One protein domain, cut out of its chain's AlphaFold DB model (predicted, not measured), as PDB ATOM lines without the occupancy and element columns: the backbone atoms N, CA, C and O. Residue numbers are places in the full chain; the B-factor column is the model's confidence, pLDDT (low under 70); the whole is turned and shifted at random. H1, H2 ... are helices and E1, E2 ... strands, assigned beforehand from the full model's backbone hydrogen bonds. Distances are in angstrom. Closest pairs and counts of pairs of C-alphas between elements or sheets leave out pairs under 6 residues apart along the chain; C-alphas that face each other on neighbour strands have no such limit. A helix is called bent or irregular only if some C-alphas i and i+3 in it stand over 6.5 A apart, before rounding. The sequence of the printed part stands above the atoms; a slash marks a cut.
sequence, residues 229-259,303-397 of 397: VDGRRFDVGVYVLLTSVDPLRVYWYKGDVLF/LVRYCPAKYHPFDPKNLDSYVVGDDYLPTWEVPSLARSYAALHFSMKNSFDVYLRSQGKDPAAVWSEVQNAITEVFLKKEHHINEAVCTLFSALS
ATOM      1  N   VAL A 229     200.719 172.596 141.309       94.62
ATOM      2  CA  VAL A 229     201.053 171.838 142.524       94.62
ATOM      3  C   VAL A 229     202.570 171.743 142.612       94.62
ATOM      4  O   VAL A 229     203.213 171.296 141.668       94.62
ATOM      5  N   ASP A 230     203.159 172.238 143.700       94.62
ATOM      6  CA  ASP A 230     204.619 172.370 143.875       94.62
ATOM      7  C   ASP A 230     205.332 173.058 142.693       94.62
ATOM      8  O   ASP A 230     206.466 172.741 142.324       94.62
ATOM      9  N   GLY A 231     204.643 174.025 142.078       95.94
ATOM     10  CA  GLY A 231     205.128 174.757 140.910       95.94
ATOM     11  C   GLY A 231     205.037 173.981 139.594       95.94
ATOM     12  O   GLY A 231     205.630 174.412 138.610       95.94
ATOM     13  N   ARG A 232     204.320 172.853 139.549       96.38
ATOM     14  CA  ARG A 232     204.167 171.993 138.367       96.38
ATOM     15  C   ARG A 232     202.753 172.074 137.818       96.38
ATOM     16  O   ARG A 232     201.784 172.050 138.579       96.38
ATOM     17  N   ARG A 233     202.639 172.148 136.492       95.12
ATOM     18  CA  ARG A 233     201.358 171.985 135.804       95.12
ATOM     19  C   ARG A 233     200.903 170.530 135.926       95.12
ATOM     20  O   ARG A 233     201.730 169.627 136.025       95.12
ATOM     21  N   PHE A 234     199.597 170.307 135.909       93.31
ATOM     22  CA  PHE A 234     199.016 168.973 135.924       93.31
ATOM     23  C   PHE A 234     197.769 168.890 135.047       93.31
ATOM     24  O   PHE A 234     197.209 169.914 134.644       93.31
ATOM     25  N   ASP A 235     197.341 167.663 134.768       91.31
ATOM     26  CA  ASP A 235     196.004 167.368 134.269       91.31
ATOM     27  C   ASP A 235     195.277 166.373 135.173       91.31
ATOM     28  O   ASP A 235     195.887 165.689 136.000       91.31
ATOM     29  N   VAL A 236     193.953 166.349 135.034       86.50
ATOM     30  CA  VAL A 236     193.066 165.441 135.757       86.50
ATOM     31  C   VAL A 236     192.269 164.640 134.736       86.50
ATOM     32  O   VAL A 236     191.541 165.206 133.921       86.50
ATOM     33  N   GLY A 237     192.400 163.319 134.781       86.12
ATOM     34  CA  GLY A 237     191.503 162.395 134.102       86.12
ATOM     35  C   GLY A 237     190.292 162.107 134.981       86.12
ATOM     36  O   GLY A 237     190.431 161.939 136.185       86.12
ATOM     37  N   VAL A 238     189.104 162.023 134.392       84.56
ATOM     38  CA  VAL A 238     187.874 161.618 135.088       84.56
ATOM     39  C   VAL A 238     187.139 160.571 134.269       84.56
ATOM     40  O   VAL A 238     187.182 160.590 133.039       84.56
ATOM     41  N   TYR A 239     186.460 159.653 134.952       86.06
ATOM     42  CA  TYR A 239     185.662 158.616 134.304       86.06
ATOM     43  C   TYR A 239     184.195 159.017 134.303       86.06
ATOM     44  O   TYR A 239     183.608 159.277 135.354       86.06
ATOM     45  N   VAL A 240     183.606 159.038 133.111       88.62
ATOM     46  CA  VAL A 240     182.200 159.370 132.886       88.62
ATOM     47  C   VAL A 240     181.522 158.187 132.205       88.62
ATOM     48  O   VAL A 240     182.043 157.632 131.240       88.62
ATOM     49  N   LEU A 241     180.369 157.791 132.730       91.38
ATOM     50  CA  LEU A 241     179.520 156.718 132.243       91.38
ATOM     51  C   LEU A 241     178.213 157.309 131.712       91.38
ATOM     52  O   LEU A 241     177.397 157.832 132.471       91.38
ATOM     53  N   LEU A 242     177.997 157.167 130.412       92.62
ATOM     54  CA  LEU A 242     176.715 157.402 129.760       92.62
ATOM     55  C   LEU A 242     175.935 156.082 129.756       92.62
ATOM     56  O   LEU A 242     176.443 155.078 129.266       92.62
ATOM     57  N   THR A 243     174.730 156.063 130.324       94.06
ATOM     58  CA  THR A 243     173.893 154.838 130.397       94.06
ATOM     59  C   THR A 243     172.641 154.904 129.538       94.06
ATOM     60  O   THR A 243     172.082 153.869 129.193       94.06
ATOM     61  N   SER A 244     172.194 156.113 129.217       93.12
ATOM     62  CA  SER A 244     171.013 156.384 128.410       93.12
ATOM     63  C   SER A 244     171.179 157.750 127.762       93.12
ATOM     64  O   SER A 244     171.788 158.642 128.357       93.12
ATOM     65  N   VAL A 245     170.649 157.889 126.555       92.31
ATOM     66  CA  VAL A 245     170.642 159.134 125.773       92.31
ATOM     67  C   VAL A 245     169.227 159.696 125.618       92.31
ATOM     68  O   VAL A 245     169.073 160.887 125.385       92.31
ATOM     69  N   ASP A 246     168.209 158.861 125.857       89.50
ATOM     70  CA  ASP A 246     166.799 159.238 125.886       89.50
ATOM     71  C   ASP A 246     166.050 158.434 126.979       89.50
ATOM     72  O   ASP A 246     165.755 157.252 126.782       89.50
ATOM     73  N   PRO A 247     165.824 159.003 128.183       95.69
ATOM     74  CA  PRO A 247     166.337 160.298 128.639       95.69
ATOM     75  C   PRO A 247     167.856 160.258 128.869       95.69
ATOM     76  O   PRO A 247     168.407 159.203 129.212       95.69
ATOM     77  N   LEU A 248     168.542 161.400 128.750       95.25
ATOM     78  CA  LEU A 248     169.979 161.504 129.018       95.25
ATOM     79  C   LEU A 248     170.313 161.163 130.480       95.25
ATOM     80  O   LEU A 248     169.821 161.781 131.424       95.25
ATOM     81  N   ARG A 249     171.195 160.175 130.681       96.12
ATOM     82  CA  ARG A 249     171.676 159.748 132.005       96.12
ATOM     83  C   ARG A 249     173.186 159.576 132.008       96.12
ATOM     84  O   ARG A 249     173.712 158.556 131.545       96.12
ATOM     85  N   VAL A 250     173.855 160.563 132.596       94.12
ATOM     86  CA  VAL A 250     175.311 160.651 132.727       94.12
ATOM     87  C   VAL A 250     175.700 160.537 134.196       94.12
ATOM     88  O   VAL A 250     175.178 161.251 135.049       94.12
ATOM     89  N   TYR A 251     176.643 159.651 134.492       89.88
ATOM     90  CA  TYR A 251     177.253 159.499 135.805       89.88
ATOM     91  C   TYR A 251     178.737 159.784 135.678       89.88
ATOM     92  O   TYR A 251     179.369 159.370 134.715       89.88
ATOM     93  N   TRP A 252     179.324 160.439 136.664       86.38
ATOM     94  CA  TRP A 252     180.771 160.553 136.754       86.38
ATOM     95  C   TRP A 252     181.236 159.873 138.028       86.38
ATOM     96  O   TRP A 252     180.578 159.928 139.073       86.38
ATOM     97  N   TYR A 253     182.344 159.159 137.922       83.31
ATOM     98  CA  TYR A 253     182.865 158.389 139.028       83.31
ATOM     99  C   TYR A 253     183.711 159.285 139.932       83.31
ATOM    100  O   TYR A 253     184.660 159.920 139.481       83.31
ATOM    101  N   LYS A 254     183.357 159.328 141.221       76.56
ATOM    102  CA  LYS A 254     183.992 160.208 142.218       76.56
ATOM    103  C   LYS A 254     185.233 159.614 142.887       76.56
ATOM    104  O   LYS A 254     185.931 160.340 143.592       76.56
ATOM    105  N   GLY A 255     185.461 158.312 142.742       67.94
ATOM    106  CA  GLY A 255     186.670 157.665 143.245       67.94
ATOM    107  C   GLY A 255     187.800 157.687 142.217       67.94
ATOM    108  O   GLY A 255     187.685 158.271 141.142       67.94
ATOM    109  N   ASP A 256     188.857 156.940 142.507       63.50
ATOM    110  CA  ASP A 256     189.894 156.635 141.528       63.50
ATOM    111  C   ASP A 256     189.469 155.353 140.772       63.50
ATOM    112  O   ASP A 256     189.275 154.313 141.406       63.50
ATOM    113  N   VAL A 257     189.267 155.394 139.446       47.62
ATOM    114  CA  VAL A 257     189.202 154.157 138.630       47.62
ATOM    115  C   VAL A 257     190.501 154.018 137.867       47.62
ATOM    116  O   VAL A 257     191.044 154.985 137.346       47.62
ATOM    117  N   LEU A 258     190.979 152.786 137.789       49.22
ATOM    118  CA  LEU A 258     192.119 152.390 136.995       49.22
ATOM    119  C   LEU A 258     191.686 151.278 136.044       49.22
ATOM    120  O   LEU A 258     191.188 150.246 136.480       49.22
ATOM    121  N   PHE A 259     191.987 151.450 134.762       34.75
ATOM    122  CA  PHE A 259     192.238 150.333 133.857       34.75
ATOM    123  C   PHE A 259     193.431 150.693 132.981       34.75
ATOM    124  O   PHE A 259     193.421 151.761 132.357       34.75
ATOM    125  N   LEU A 303     194.995 159.278 137.950       71.31
ATOM    126  CA  LEU A 303     193.896 160.237 137.849       71.31
ATOM    127  C   LEU A 303     194.432 161.670 137.719       71.31
ATOM    128  O   LEU A 303     193.848 162.476 137.010       71.31
ATOM    129  N   VAL A 304     195.551 161.973 138.384       84.25
ATOM    130  CA  VAL A 304     196.213 163.278 138.326       84.25
ATOM    131  C   VAL A 304     197.671 163.096 137.923       84.25
ATOM    132  O   VAL A 304     198.424 162.401 138.612       84.25
ATOM    133  N   ARG A 305     198.068 163.709 136.809       88.69
ATOM    134  CA  ARG A 305     199.421 163.608 136.241       88.69
ATOM    135  C   ARG A 305     200.104 164.962 136.256       88.69
ATOM    136  O   ARG A 305     199.499 165.945 135.840       88.69
ATOM    137  N   TYR A 306     201.367 165.000 136.667       92.75
ATOM    138  CA  TYR A 306     202.124 166.238 136.824       92.75
ATOM    139  C   TYR A 306     203.247 166.341 135.793       92.75
ATOM    140  O   TYR A 306     203.864 165.349 135.413       92.75
ATOM    141  N   CYS A 307     203.538 167.562 135.364       92.88
ATOM    142  CA  CYS A 307     204.688 167.881 134.531       92.88
ATOM    143  C   CYS A 307     206.017 167.554 135.257       92.88
ATOM    144  O   CYS A 307     206.190 167.954 136.420       92.88
ATOM    145  N   PRO A 308     206.972 166.862 134.597       93.88
ATOM    146  CA  PRO A 308     208.278 166.530 135.178       93.88
ATOM    147  C   PRO A 308     209.153 167.741 135.505       93.88
ATOM    148  O   PRO A 308     209.957 167.677 136.440       93.88
ATOM    149  N   ALA A 309     208.965 168.875 134.824       95.38
ATOM    150  CA  ALA A 309     209.622 170.143 135.137       95.38
ATOM    151  C   ALA A 309     208.669 171.135 135.834       95.38
ATOM    152  O   ALA A 309     207.442 171.007 135.790       95.38
ATOM    153  N   LYS A 310     209.240 172.124 136.533       96.50
ATOM    154  CA  LYS A 310     208.464 173.236 137.100       96.50
ATOM    155  C   LYS A 310     208.021 174.176 135.979       96.50
ATOM    156  O   LYS A 310     208.772 174.410 135.041       96.50
ATOM    157  N   TYR A 311     206.823 174.734 136.115       96.69
ATOM    158  CA  TYR A 311     206.213 175.644 135.146       96.69
ATOM    159  C   TYR A 311     206.887 177.023 135.109       96.69
ATOM    160  O   TYR A 311     206.838 177.714 134.095       96.69
ATOM    161  N   HIS A 312     207.507 177.436 136.221       96.75
ATOM    162  CA  HIS A 312     208.210 178.710 136.330       96.75
ATOM    163  C   HIS A 312     209.714 178.522 136.599       96.75
ATOM    164  O   HIS A 312     210.062 177.681 137.437       96.75
ATOM    165  N   PRO A 313     210.588 179.334 135.961       96.25
ATOM    166  CA  PRO A 313     210.270 180.336 134.929       96.25
ATOM    167  C   PRO A 313     209.716 179.688 133.645       96.25
ATOM    168  O   PRO A 313     210.081 178.567 133.314       96.25
ATOM    169  N   PHE A 314     208.779 180.371 132.975       93.94
ATOM    170  CA  PHE A 314     208.094 179.804 131.810       93.94
ATOM    171  C   PHE A 314     209.010 179.830 130.586       93.94
ATOM    172  O   PHE A 314     209.453 180.902 130.175       93.94
ATOM    173  N   ASP A 315     209.248 178.658 129.999       93.19
ATOM    174  CA  ASP A 315     210.008 178.492 128.763       93.19
ATOM    175  C   ASP A 315     209.180 177.680 127.749       93.19
ATOM    176  O   ASP A 315     208.963 176.482 127.959       93.19
ATOM    177  N   PRO A 316     208.727 178.284 126.631       90.00
ATOM    178  CA  PRO A 316     207.941 177.582 125.618       90.00
ATOM    179  C   PRO A 316     208.724 176.467 124.908       90.00
ATOM    180  O   PRO A 316     208.105 175.618 124.268       90.00
ATOM    181  N   LYS A 317     210.058 176.419 125.019       91.00
ATOM    182  CA  LYS A 317     210.875 175.326 124.469       91.00
ATOM    183  C   LYS A 317     210.917 174.103 125.386       91.00
ATOM    184  O   LYS A 317     211.174 173.000 124.914       91.00
ATOM    185  N   ASN A 318     210.633 174.279 126.676       92.19
ATOM    186  CA  ASN A 318     210.623 173.203 127.657       92.19
ATOM    187  C   ASN A 318     209.228 172.571 127.772       92.19
ATOM    188  O   ASN A 318     208.427 172.954 128.631       92.19
ATOM    189  N   LEU A 319     208.945 171.585 126.916       90.62
ATOM    190  CA  LEU A 319     207.663 170.872 126.903       90.62
ATOM    191  C   LEU A 319     207.334 170.225 128.253       90.62
ATOM    192  O   LEU A 319     206.184 170.297 128.681       90.62
ATOM    193  N   ASP A 320     208.322 169.699 128.975       92.25
ATOM    194  CA  ASP A 320     208.122 168.996 130.252       92.25
ATOM    195  C   ASP A 320     207.625 169.908 131.374       92.25
ATOM    196  O   ASP A 320     207.244 169.429 132.443       92.25
ATOM    197  N   SER A 321     207.635 171.227 131.162       93.62
ATOM    198  CA  SER A 321     207.097 172.204 132.109       93.62
ATOM    199  C   SER A 321     205.598 172.452 131.925       93.62
ATOM    200  O   SER A 321     204.929 172.852 132.881       93.62
ATOM    201  N   TYR A 322     205.050 172.206 130.725       91.44
ATOM    202  CA  TYR A 322     203.678 172.586 130.382       91.44
ATOM    203  C   TYR A 322     202.874 171.567 129.562       91.44
ATOM    204  O   TYR A 322     201.673 171.775 129.375       91.44
ATOM    205  N   VAL A 323     203.481 170.489 129.081       88.38
ATOM    206  CA  VAL A 323     202.817 169.356 128.433       88.38
ATOM    207  C   VAL A 323     202.934 168.153 129.358       88.38
ATOM    208  O   VAL A 323     204.015 167.802 129.814       88.38
ATOM    209  N   VAL A 324     201.803 167.514 129.648       85.88
ATOM    210  CA  VAL A 324     201.776 166.288 130.448       85.88
ATOM    211  C   VAL A 324     201.904 165.088 129.508       85.88
ATOM    212  O   VAL A 324     200.939 164.695 128.844       85.88
ATOM    213  N   GLY A 325     203.121 164.548 129.426       80.88
ATOM    214  CA  GLY A 325     203.489 163.407 128.588       80.88
ATOM    215  C   GLY A 325     203.170 162.037 129.194       80.88
ATOM    216  O   GLY A 325     202.384 161.901 130.141       80.88
ATOM    217  N   ASP A 326     203.763 160.999 128.604       78.94
ATOM    218  CA  ASP A 326     203.718 159.623 129.118       78.94
ATOM    219  C   ASP A 326     204.726 159.407 130.264       78.94
ATOM    220  O   ASP A 326     204.499 158.567 131.129       78.94
ATOM    221  N   ASP A 327     205.772 160.227 130.306       83.38
ATOM    222  CA  ASP A 327     206.845 160.340 131.299       83.38
ATOM    223  C   ASP A 327     206.521 161.331 132.434       83.38
ATOM    224  O   ASP A 327     207.409 161.904 133.061       83.38
ATOM    225  N   TYR A 328     205.231 161.551 132.699       88.19
ATOM    226  CA  TYR A 328     204.746 162.448 133.748       88.19
ATOM    227  C   TYR A 328     205.293 162.071 135.140       88.19
ATOM    228  O   TYR A 328     205.511 160.900 135.454       88.19
ATOM    229  N   LEU A 329     205.409 163.065 136.023       89.56
ATOM    230  CA  LEU A 329     205.746 162.858 137.430       89.56
ATOM    231  C   LEU A 329     204.517 162.295 138.173       89.56
ATOM    232  O   LEU A 329     203.462 162.947 138.193       89.56
ATOM    233  N   PRO A 330     204.590 161.094 138.766       88.31
ATOM    234  CA  PRO A 330     203.449 160.487 139.434       88.31
ATOM    235  C   PRO A 330     203.153 161.137 140.791       88.31
ATOM    236  O   PRO A 330     204.013 161.745 141.422       88.31
ATOM    237  N   THR A 331     201.921 160.962 141.280       87.00
ATOM    238  CA  THR A 331     201.441 161.597 142.526       87.00
ATOM    239  C   THR A 331     202.331 161.296 143.741       87.00
ATOM    240  O   THR A 331     202.537 162.176 144.570       87.00
ATOM    241  N   TRP A 332     202.882 160.082 143.850       88.12
ATOM    242  CA  TRP A 332     203.741 159.687 144.976       88.12
ATOM    243  C   TRP A 332     205.141 160.316 144.950       88.12
ATOM    244  O   TRP A 332     205.816 160.297 145.974       88.12
ATOM    245  N   GLU A 333     205.570 160.885 143.822       90.88
ATOM    246  CA  GLU A 333     206.856 161.587 143.687       90.88
ATOM    247  C   GLU A 333     206.715 163.109 143.831       90.88
ATOM    248  O   GLU A 333     207.715 163.823 143.919       90.88
ATOM    249  N   VAL A 334     205.486 163.632 143.897       92.44
ATOM    250  CA  VAL A 334     205.241 165.051 144.177       92.44
ATOM    251  C   VAL A 334     205.423 165.300 145.682       92.44
ATOM    252  O   VAL A 334     204.649 164.749 146.468       92.44
ATOM    253  N   PRO A 335     206.391 166.135 146.119       94.00
ATOM    254  CA  PRO A 335     206.765 166.249 147.532       94.00
ATOM    255  C   PRO A 335     205.602 166.548 148.485       94.00
ATOM    256  O   PRO A 335     205.467 165.897 149.521       94.00
ATOM    257  N   SER A 336     204.733 167.496 148.129       94.25
ATOM    258  CA  SER A 336     203.583 167.880 148.958       94.25
ATOM    259  C   SER A 336     202.467 166.830 149.019       94.25
ATOM    260  O   SER A 336     201.655 166.863 149.943       94.25
ATOM    261  N   LEU A 337     202.433 165.882 148.077       93.31
ATOM    262  CA  LEU A 337     201.414 164.827 147.986       93.31
ATOM    263  C   LEU A 337     201.924 163.466 148.458       93.31
ATOM    264  O   LEU A 337     201.130 162.601 148.837       93.31
ATOM    265  N   ALA A 338     203.243 163.269 148.453       90.06
ATOM    266  CA  ALA A 338     203.884 161.996 148.743       90.06
ATOM    267  C   ALA A 338     203.456 161.443 150.105       90.06
ATOM    268  O   ALA A 338     203.127 160.266 150.222       90.06
ATOM    269  N   ARG A 339     203.369 162.295 151.136       91.44
ATOM    270  CA  ARG A 339     202.945 161.864 152.474       91.44
ATOM    271  C   ARG A 339     201.492 161.388 152.501       91.44
ATOM    272  O   ARG A 339     201.225 160.319 153.045       91.44
ATOM    273  N   SER A 340     200.550 162.154 151.947       89.81
ATOM    274  CA  SER A 340     199.136 161.754 151.958       89.81
ATOM    275  C   SER A 340     198.906 160.488 151.137       89.81
ATOM    276  O   SER A 340     198.158 159.612 151.559       89.81
ATOM    277  N   TYR A 341     199.596 160.351 150.006       87.06
ATOM    278  CA  TYR A 341     199.442 159.186 149.146       87.06
ATOM    279  C   TYR A 341     200.150 157.946 149.714       87.06
ATOM    280  O   TYR A 341     199.515 156.923 149.950       87.06
ATOM    281  N   ALA A 342     201.459 158.026 149.965       84.88
ATOM    282  CA  ALA A 342     202.271 156.866 150.325       84.88
ATOM    283  C   ALA A 342     202.134 156.468 151.801       84.88
ATOM    284  O   ALA A 342     202.067 155.279 152.096       84.88
ATOM    285  N   ALA A 343     202.078 157.440 152.721       83.25
ATOM    286  CA  ALA A 343     202.043 157.154 154.158       83.25
ATOM    287  C   ALA A 343     200.618 157.052 154.723       83.25
ATOM    288  O   ALA A 343     200.386 156.266 155.634       83.25
ATOM    289  N   LEU A 344     199.665 157.842 154.209       88.94
ATOM    290  CA  LEU A 344     198.262 157.800 154.661       88.94
ATOM    291  C   LEU A 344     197.354 156.961 153.750       88.94
ATOM    292  O   LEU A 344     196.163 156.840 154.033       88.94
ATOM    293  N   HIS A 345     197.898 156.388 152.672       85.62
ATOM    294  CA  HIS A 345     197.165 155.574 151.697       85.62
ATOM    295  C   HIS A 345     195.932 156.277 151.111       85.62
ATOM    296  O   HIS A 345     194.926 155.641 150.788       85.62
ATOM    297  N   PHE A 346     195.988 157.605 150.971       87.12
ATOM    298  CA  PHE A 346     194.924 158.344 150.309       87.12
ATOM    299  C   PHE A 346     194.969 158.110 148.803       87.12
ATOM    300  O   PHE A 346     196.028 157.998 148.192       87.12
ATOM    301  N   SER A 347     193.782 158.118 148.201       85.00
ATOM    302  CA  SER A 347     193.607 158.178 146.752       85.00
ATOM    303  C   SER A 347     194.338 159.399 146.163       85.00
ATOM    304  O   SER A 347     194.653 160.359 146.878       85.00
ATOM    305  N   MET A 348     194.605 159.401 144.856       86.12
ATOM    306  CA  MET A 348     195.237 160.546 144.180       86.12
ATOM    307  C   MET A 348     194.367 161.791 144.305       86.12
ATOM    308  O   MET A 348     194.862 162.867 144.641       86.12
ATOM    309  N   LYS A 349     193.052 161.616 144.123       87.44
ATOM    310  CA  LYS A 349     192.055 162.658 144.352       87.44
ATOM    311  C   LYS A 349     192.114 163.183 145.785       87.44
ATOM    312  O   LYS A 349     192.210 164.385 145.998       87.44
ATOM    313  N   ASN A 350     192.090 162.293 146.775       89.50
ATOM    314  CA  ASN A 350     192.085 162.695 148.183       89.50
ATOM    315  C   ASN A 350     193.402 163.370 148.599       89.50
ATOM    316  O   ASN A 350     193.381 164.319 149.377       89.50
ATOM    317  N   SER A 351     194.535 162.922 148.058       91.94
ATOM    318  CA  SER A 351     195.839 163.566 148.254       91.94
ATOM    319  C   SER A 351     195.851 164.984 147.685       91.94
ATOM    320  O   SER A 351     196.269 165.923 148.361       91.94
ATOM    321  N   PHE A 352     195.312 165.164 146.477       91.25
ATOM    322  CA  PHE A 352     195.136 166.479 145.868       91.25
ATOM    323  C   PHE A 352     194.181 167.374 146.680       91.25
ATOM    324  O   PHE A 352     194.481 168.542 146.916       91.25
ATOM    325  N   ASP A 353     193.079 166.825 147.197       92.62
ATOM    326  CA  ASP A 353     192.136 167.564 148.045       92.62
ATOM    327  C   ASP A 353     192.789 168.049 149.347       92.62
ATOM    328  O   ASP A 353     192.542 169.171 149.792       92.62
ATOM    329  N   VAL A 354     193.635 167.223 149.972       94.31
ATOM    330  CA  VAL A 354     194.420 167.617 151.153       94.31
ATOM    331  C   VAL A 354     195.385 168.747 150.808       94.31
ATOM    332  O   VAL A 354     195.457 169.727 151.551       94.31
ATOM    333  N   TYR A 355     196.076 168.656 149.669       94.44
ATOM    334  CA  TYR A 355     196.953 169.722 149.199       94.44
ATOM    335  C   TYR A 355     196.206 171.037 149.005       94.44
ATOM    336  O   TYR A 355     196.612 172.052 149.565       94.44
ATOM    337  N   LEU A 356     195.080 171.036 148.293       94.56
ATOM    338  CA  LEU A 356     194.279 172.246 148.099       94.56
ATOM    339  C   LEU A 356     193.858 172.881 149.427       94.56
ATOM    340  O   LEU A 356     194.036 174.088 149.600       94.56
ATOM    341  N   ARG A 357     193.396 172.076 150.390       96.38
ATOM    342  CA  ARG A 357     193.039 172.567 151.730       96.38
ATOM    343  C   ARG A 357     194.235 173.180 152.454       96.38
ATOM    344  O   ARG A 357     194.088 174.225 153.078       96.38
ATOM    345  N   SER A 358     195.423 172.583 152.326       95.69
ATOM    346  CA  SER A 358     196.665 173.137 152.894       95.69
ATOM    347  C   SER A 358     197.038 174.503 152.308       95.69
ATOM    348  O   SER A 358     197.687 175.300 152.975       95.69
ATOM    349  N   GLN A 359     196.597 174.788 151.078       95.69
ATOM    350  CA  GLN A 359     196.789 176.069 150.395       95.69
ATOM    351  C   GLN A 359     195.617 177.042 150.630       95.69
ATOM    352  O   GLN A 359     195.511 178.047 149.931       95.69
ATOM    353  N   GLY A 360     194.700 176.732 151.557       96.19
ATOM    354  CA  GLY A 360     193.521 177.553 151.839       96.19
ATOM    355  C   GLY A 360     192.453 177.530 150.738       96.19
ATOM    356  O   GLY A 360     191.619 178.428 150.681       96.19
ATOM    357  N   LYS A 361     192.479 176.536 149.840       94.69
ATOM    358  CA  LYS A 361     191.512 176.383 148.742       94.69
ATOM    359  C   LYS A 361     190.466 175.328 149.081       94.69
ATOM    360  O   LYS A 361     190.771 174.337 149.743       94.69
ATOM    361  N   ASP A 362     189.253 175.511 148.569       95.00
ATOM    362  CA  ASP A 362     188.179 174.525 148.684       95.00
ATOM    363  C   ASP A 362     188.216 173.522 147.512       95.00
ATOM    364  O   ASP A 362     187.988 173.912 146.362       95.00
ATOM    365  N   PRO A 363     188.468 172.221 147.763       92.62
ATOM    366  CA  PRO A 363     188.400 171.206 146.717       92.62
ATOM    367  C   PRO A 363     186.997 171.036 146.128       92.62
ATOM    368  O   PRO A 363     186.877 170.669 144.961       92.62
ATOM    369  N   ALA A 364     185.931 171.278 146.901       91.75
ATOM    370  CA  ALA A 364     184.565 171.080 146.417       91.75
ATOM    371  C   ALA A 364     184.243 172.015 145.243       91.75
ATOM    372  O   ALA A 364     183.637 171.569 144.270       91.75
ATOM    373  N   ALA A 365     184.736 173.256 145.279       92.44
ATOM    374  CA  ALA A 365     184.642 174.190 144.160       92.44
ATOM    375  C   ALA A 365     185.283 173.639 142.870       92.44
ATOM    376  O   ALA A 365     184.673 173.703 141.805       92.44
ATOM    377  N   VAL A 366     186.473 173.027 142.959       89.38
ATOM    378  CA  VAL A 366     187.156 172.421 141.797       89.38
ATOM    379  C   VAL A 366     186.318 171.291 141.202       89.38
ATOM    380  O   VAL A 366     186.071 171.259 139.998       89.38
ATOM    381  N   TRP A 367     185.848 170.371 142.043       89.56
ATOM    382  CA  TRP A 367     185.072 169.215 141.591       89.56
ATOM    383  C   TRP A 367     183.682 169.592 141.074       89.56
ATOM    384  O   TRP A 367     183.188 168.946 140.151       89.56
ATOM    385  N   SER A 368     183.076 170.647 141.620       91.75
ATOM    386  CA  SER A 368     181.832 171.215 141.097       91.75
ATOM    387  C   SER A 368     182.023 171.748 139.679       91.75
ATOM    388  O   SER A 368     181.222 171.436 138.802       91.75
ATOM    389  N   GLU A 369     183.107 172.481 139.412       91.88
ATOM    390  CA  GLU A 369     183.382 172.983 138.062       91.88
ATOM    391  C   GLU A 369     183.705 171.859 137.070       91.88
ATOM    392  O   GLU A 369     183.267 171.919 135.923       91.88
ATOM    393  N   VAL A 370     184.372 170.785 137.508       90.56
ATOM    394  CA  VAL A 370     184.551 169.577 136.680       90.56
ATOM    395  C   VAL A 370     183.201 168.946 136.329       90.56
ATOM    396  O   VAL A 370     182.961 168.605 135.171       90.56
ATOM    397  N   GLN A 371     182.295 168.816 137.301       91.06
ATOM    398  CA  GLN A 371     180.957 168.280 137.057       91.06
ATOM    399  C   GLN A 371     180.143 169.180 136.115       91.06
ATOM    400  O   GLN A 371     179.459 168.669 135.224       91.06
ATOM    401  N   ASN A 372     180.234 170.500 136.276       94.50
ATOM    402  CA  ASN A 372     179.574 171.470 135.407       94.50
ATOM    403  C   ASN A 372     180.101 171.378 133.967       94.50
ATOM    404  O   ASN A 372     179.300 171.336 133.035       94.50
ATOM    405  N   ALA A 373     181.419 171.237 133.786       91.88
ATOM    406  CA  ALA A 373     182.034 171.041 132.476       91.88
ATOM    407  C   ALA A 373     181.533 169.769 131.779       91.88
ATOM    408  O   ALA A 373     181.139 169.813 130.615       91.88
ATOM    409  N   ILE A 374     181.490 168.640 132.499       91.62
ATOM    410  CA  ILE A 374     180.938 167.380 131.978       91.62
ATOM    411  C   ILE A 374     179.473 167.581 131.580       91.62
ATOM    412  O   ILE A 374     179.077 167.233 130.471       91.62
ATOM    413  N   THR A 375     178.673 168.170 132.467       94.38
ATOM    414  CA  THR A 375     177.238 168.378 132.243       94.38
ATOM    415  C   THR A 375     176.987 169.224 130.995       94.38
ATOM    416  O   THR A 375     176.207 168.826 130.135       94.38
ATOM    417  N   GLU A 376     177.689 170.351 130.855       94.94
ATOM    418  CA  GLU A 376     177.545 171.246 129.705       94.94
ATOM    419  C   GLU A 376     177.907 170.547 128.387       94.94
ATOM    420  O   GLU A 376     177.152 170.632 127.418       94.94
ATOM    421  N   VAL A 377     179.026 169.812 128.352       92.31
ATOM    422  CA  VAL A 377     179.460 169.084 127.149       92.31
ATOM    423  C   VAL A 377     178.419 168.051 126.724       92.31
ATOM    424  O   VAL A 377     178.053 168.003 125.549       92.31
ATOM    425  N   PHE A 378     177.916 167.237 127.656       94.00
ATOM    426  CA  PHE A 378     176.939 166.201 127.320       94.00
ATOM    427  C   PHE A 378     175.599 166.790 126.871       94.00
ATOM    428  O   PHE A 378     175.066 166.327 125.869       94.00
ATOM    429  N   LEU A 379     175.100 167.843 127.529       94.44
ATOM    430  CA  LEU A 379     173.864 168.518 127.110       94.44
ATOM    431  C   LEU A 379     173.990 169.123 125.706       94.44
ATOM    432  O   LEU A 379     173.103 168.962 124.873       94.44
ATOM    433  N   LYS A 380     175.121 169.768 125.389       92.56
ATOM    434  CA  LYS A 380     175.341 170.343 124.050       92.56
ATOM    435  C   LYS A 380     175.436 169.284 122.950       92.56
ATOM    436  O   LYS A 380     175.090 169.559 121.801       92.56
ATOM    437  N   LYS A 381     175.925 168.084 123.274       92.19
ATOM    438  CA  LYS A 381     176.136 166.998 122.304       92.19
ATOM    439  C   LYS A 381     175.015 165.958 122.273       92.19
ATOM    440  O   LYS A 381     175.024 165.124 121.374       92.19
ATOM    441  N   GLU A 382     174.044 166.036 123.180       94.06
ATOM    442  CA  GLU A 382     172.934 165.085 123.305       94.06
ATOM    443  C   GLU A 382     172.211 164.849 121.976       94.06
ATOM    444  O   GLU A 382     172.100 163.707 121.535       94.06
ATOM    445  N   HIS A 383     171.799 165.920 121.291       94.06
ATOM    446  CA  HIS A 383     171.055 165.805 120.034       94.06
ATOM    447  C   HIS A 383     171.830 165.050 118.945       94.06
ATOM    448  O   HIS A 383     171.255 164.196 118.281       94.06
ATOM    449  N   HIS A 384     173.140 165.284 118.818       93.00
ATOM    450  CA  HIS A 384     173.979 164.583 117.845       93.00
ATOM    451  C   HIS A 384     174.065 163.075 118.137       93.00
ATOM    452  O   HIS A 384     174.112 162.250 117.223       93.00
ATOM    453  N   ILE A 385     174.113 162.702 119.420       92.75
ATOM    454  CA  ILE A 385     174.144 161.299 119.845       92.75
ATOM    455  C   ILE A 385     172.779 160.653 119.591       92.75
ATOM    456  O   ILE A 385     172.721 159.558 119.033       92.75
ATOM    457  N   ASN A 386     171.688 161.341 119.935       93.50
ATOM    458  CA  ASN A 386     170.325 160.869 119.691       93.50
ATOM    459  C   ASN A 386     170.045 160.679 118.199       93.50
ATOM    460  O   ASN A 386     169.525 159.635 117.809       93.50
ATOM    461  N   GLU A 387     170.455 161.620 117.351       93.69
ATOM    462  CA  GLU A 387     170.324 161.506 115.897       93.69
ATOM    463  C   GLU A 387     171.123 160.318 115.344       93.69
ATOM    464  O   GLU A 387     170.605 159.537 114.542       93.69
ATOM    465  N   ALA A 388     172.360 160.116 115.810       92.25
ATOM    466  CA  ALA A 388     173.180 158.978 115.399       92.25
ATOM    467  C   ALA A 388     172.578 157.632 115.838       92.25
ATOM    468  O   ALA A 388     172.624 156.656 115.086       92.25
ATOM    469  N   VAL A 389     172.001 157.572 117.044       91.00
ATOM    470  CA  VAL A 389     171.275 156.397 117.548       91.00
ATOM    471  C   VAL A 389     170.033 156.136 116.701       91.00
ATOM    472  O   VAL A 389     169.854 155.015 116.225       91.00
ATOM    473  N   CYS A 390     169.217 157.161 116.450       90.12
ATOM    474  CA  CYS A 390     168.025 157.041 115.614       90.12
ATOM    475  C   CYS A 390     168.391 156.574 114.206       90.12
ATOM    476  O   CYS A 390     167.786 155.631 113.711       90.12
ATOM    477  N   THR A 391     169.421 157.153 113.590       89.19
ATOM    478  CA  THR A 391     169.889 156.777 112.247       89.19
ATOM    479  C   THR A 391     170.322 155.312 112.184       89.19
ATOM    480  O   THR A 391     169.960 154.609 111.242       89.19
ATOM    481  N   LEU A 392     171.048 154.822 113.198       86.00
ATOM    482  CA  LEU A 392     171.481 153.424 113.248       86.00
ATOM    483  C   LEU A 392     170.294 152.447 113.252       86.00
ATOM    484  O   LEU A 392     170.376 151.398 112.616       86.00
ATOM    485  N   PHE A 393     169.211 152.780 113.959       82.56
ATOM    486  CA  PHE A 393     168.050 151.897 114.113       82.56
ATOM    487  C   PHE A 393     166.905 152.171 113.126       82.56
ATOM    488  O   PHE A 393     166.075 151.291 112.917       82.56
ATOM    489  N   SER A 394     166.874 153.339 112.477       75.38
ATOM    490  CA  SER A 394     165.838 153.722 111.500       75.38
ATOM    491  C   SER A 394     166.158 153.284 110.071       75.38
ATOM    492  O   SER A 394     165.298 153.367 109.205       75.38
ATOM    493  N   ALA A 395     167.367 152.785 109.793       58.78
ATOM    494  CA  ALA A 395     167.799 152.392 108.447       58.78
ATOM    495  C   ALA A 395     166.993 151.234 107.799       58.78
ATOM    496  O   ALA A 395     167.384 150.757 106.735       58.78
ATOM    497  N   LEU A 396     165.898 150.766 108.418       50.41
ATOM    498  CA  LEU A 396     165.004 149.705 107.933       50.41
ATOM    499  C   LEU A 396     163.523 149.887 108.361       50.41
ATOM    500  O   LEU A 396     162.832 148.885 108.551       50.41
ATOM    501  N   SER A 397     163.025 151.119 108.529       42.44
ATOM    502  CA  SER A 397     161.568 151.374 108.580       42.44
ATOM    503  C   SER A 397     161.001 151.684 107.205       42.44
ATOM    504  O   SER A 397     161.560 152.610 106.572       42.44
TER     505      SER A 397
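AT A GLANCE: This is residues 229 to 259 and 303 to 397 of the 397 residues of the protein "Tubulin polyglutamylase ttll6" of Eumeta variegata (UniProt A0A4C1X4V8). The model has a head at one end, made of the helices H1 and H2, the short strand pair E1 and E4 and the long loop of residues 307 to 334; from it the hairpin of E2 and E3 and the long bent helix H3 extend. Residues 370 to 379 of the arm H3a pack mainly on E3, and beyond the bend residues 390 to 397 stick out. The printed part has 126 residues, with four named strands and then three named helices in the order E1 E2 E3 E4 H1 H2 H3; both two-stranded sheets, E1 - E4 and E2 - E3, are antiparallel, and the class is mixed, helices and strands. The whole is loose, with a radius of gyration of the C-alphas of 18.9 A, and elongated, spanning 61 by 36 by 27 A.

IN THESE COORDINATES: E1 is residues 234 to 236, 6.9 A long, beginning with C-alpha 234 at (199.016, 168.973, 135.924). E2 is residues 240 to 245, 13.6 A, and E3 is residues 248 to 252, 13.3 A. E4 is residues 304 to 306, 6.8 A. H1 is residues 335 to 343, 12.2 A, and only just irregular: C-alphas 336 and 339 are 7.0 A apart. H2 is residues 348 to 358, 15.4 A. H3, residues 363 to 394, was assigned as one helix by its hydrogen bonds but is bent, with C-alphas 380 and 383 7.4 A apart. Its arms are H3a, residues 363 to 380, 26.2 A, and H3b, residues 383 to 394, 15.7 A, ending with C-alpha 394 at (165.838, 153.722, 111.500).

HOW THE PARTS SIT: E1 and E4 are antiparallel neighbours at 165 degrees, with N 235 and O 305 within hydrogen-bond range at 3.0 A. E2 and E3 form a hairpin at 169 degrees, with N 241 and O 251 at 2.7 A. The closest C-alphas of E3 and H3a, Trp 252 and Gln 371, are 7.7 A apart. E2 and H3a are only just apart, closest 8.2 A. H1 and H2 touch at a steep tilt of 54 degrees, opposite ways, closest at the C-alphas of Ser 340 and Ser 351, 5.3 A. H2 and H3a only just touch, and only at the corner by their link, with 3 pairs of C-alphas within 8 A, made by residue 363 alone of H3a; the closest are Asp 353 and Pro 363, 5.4 A. H3a and H3b stand at a steep tilt of 46 degrees. Each O i to N i+4 pair is within hydrogen-bond range in H2, H3a and H3b; in H1, 3 of 5 are.

THE WHOLE: The two C-alphas farthest apart, Pro 313 and Ser 397, are 62.5 A apart. Residues 260 to 302 are not printed, and C-alphas 259 and 303 are 10.8 A apart across this cut. The link from E4 to H1, 28 residues, is long. Residues 255 to 259 and 395 to 397 have pLDDT under 70; the mean of the printed part is 88.3.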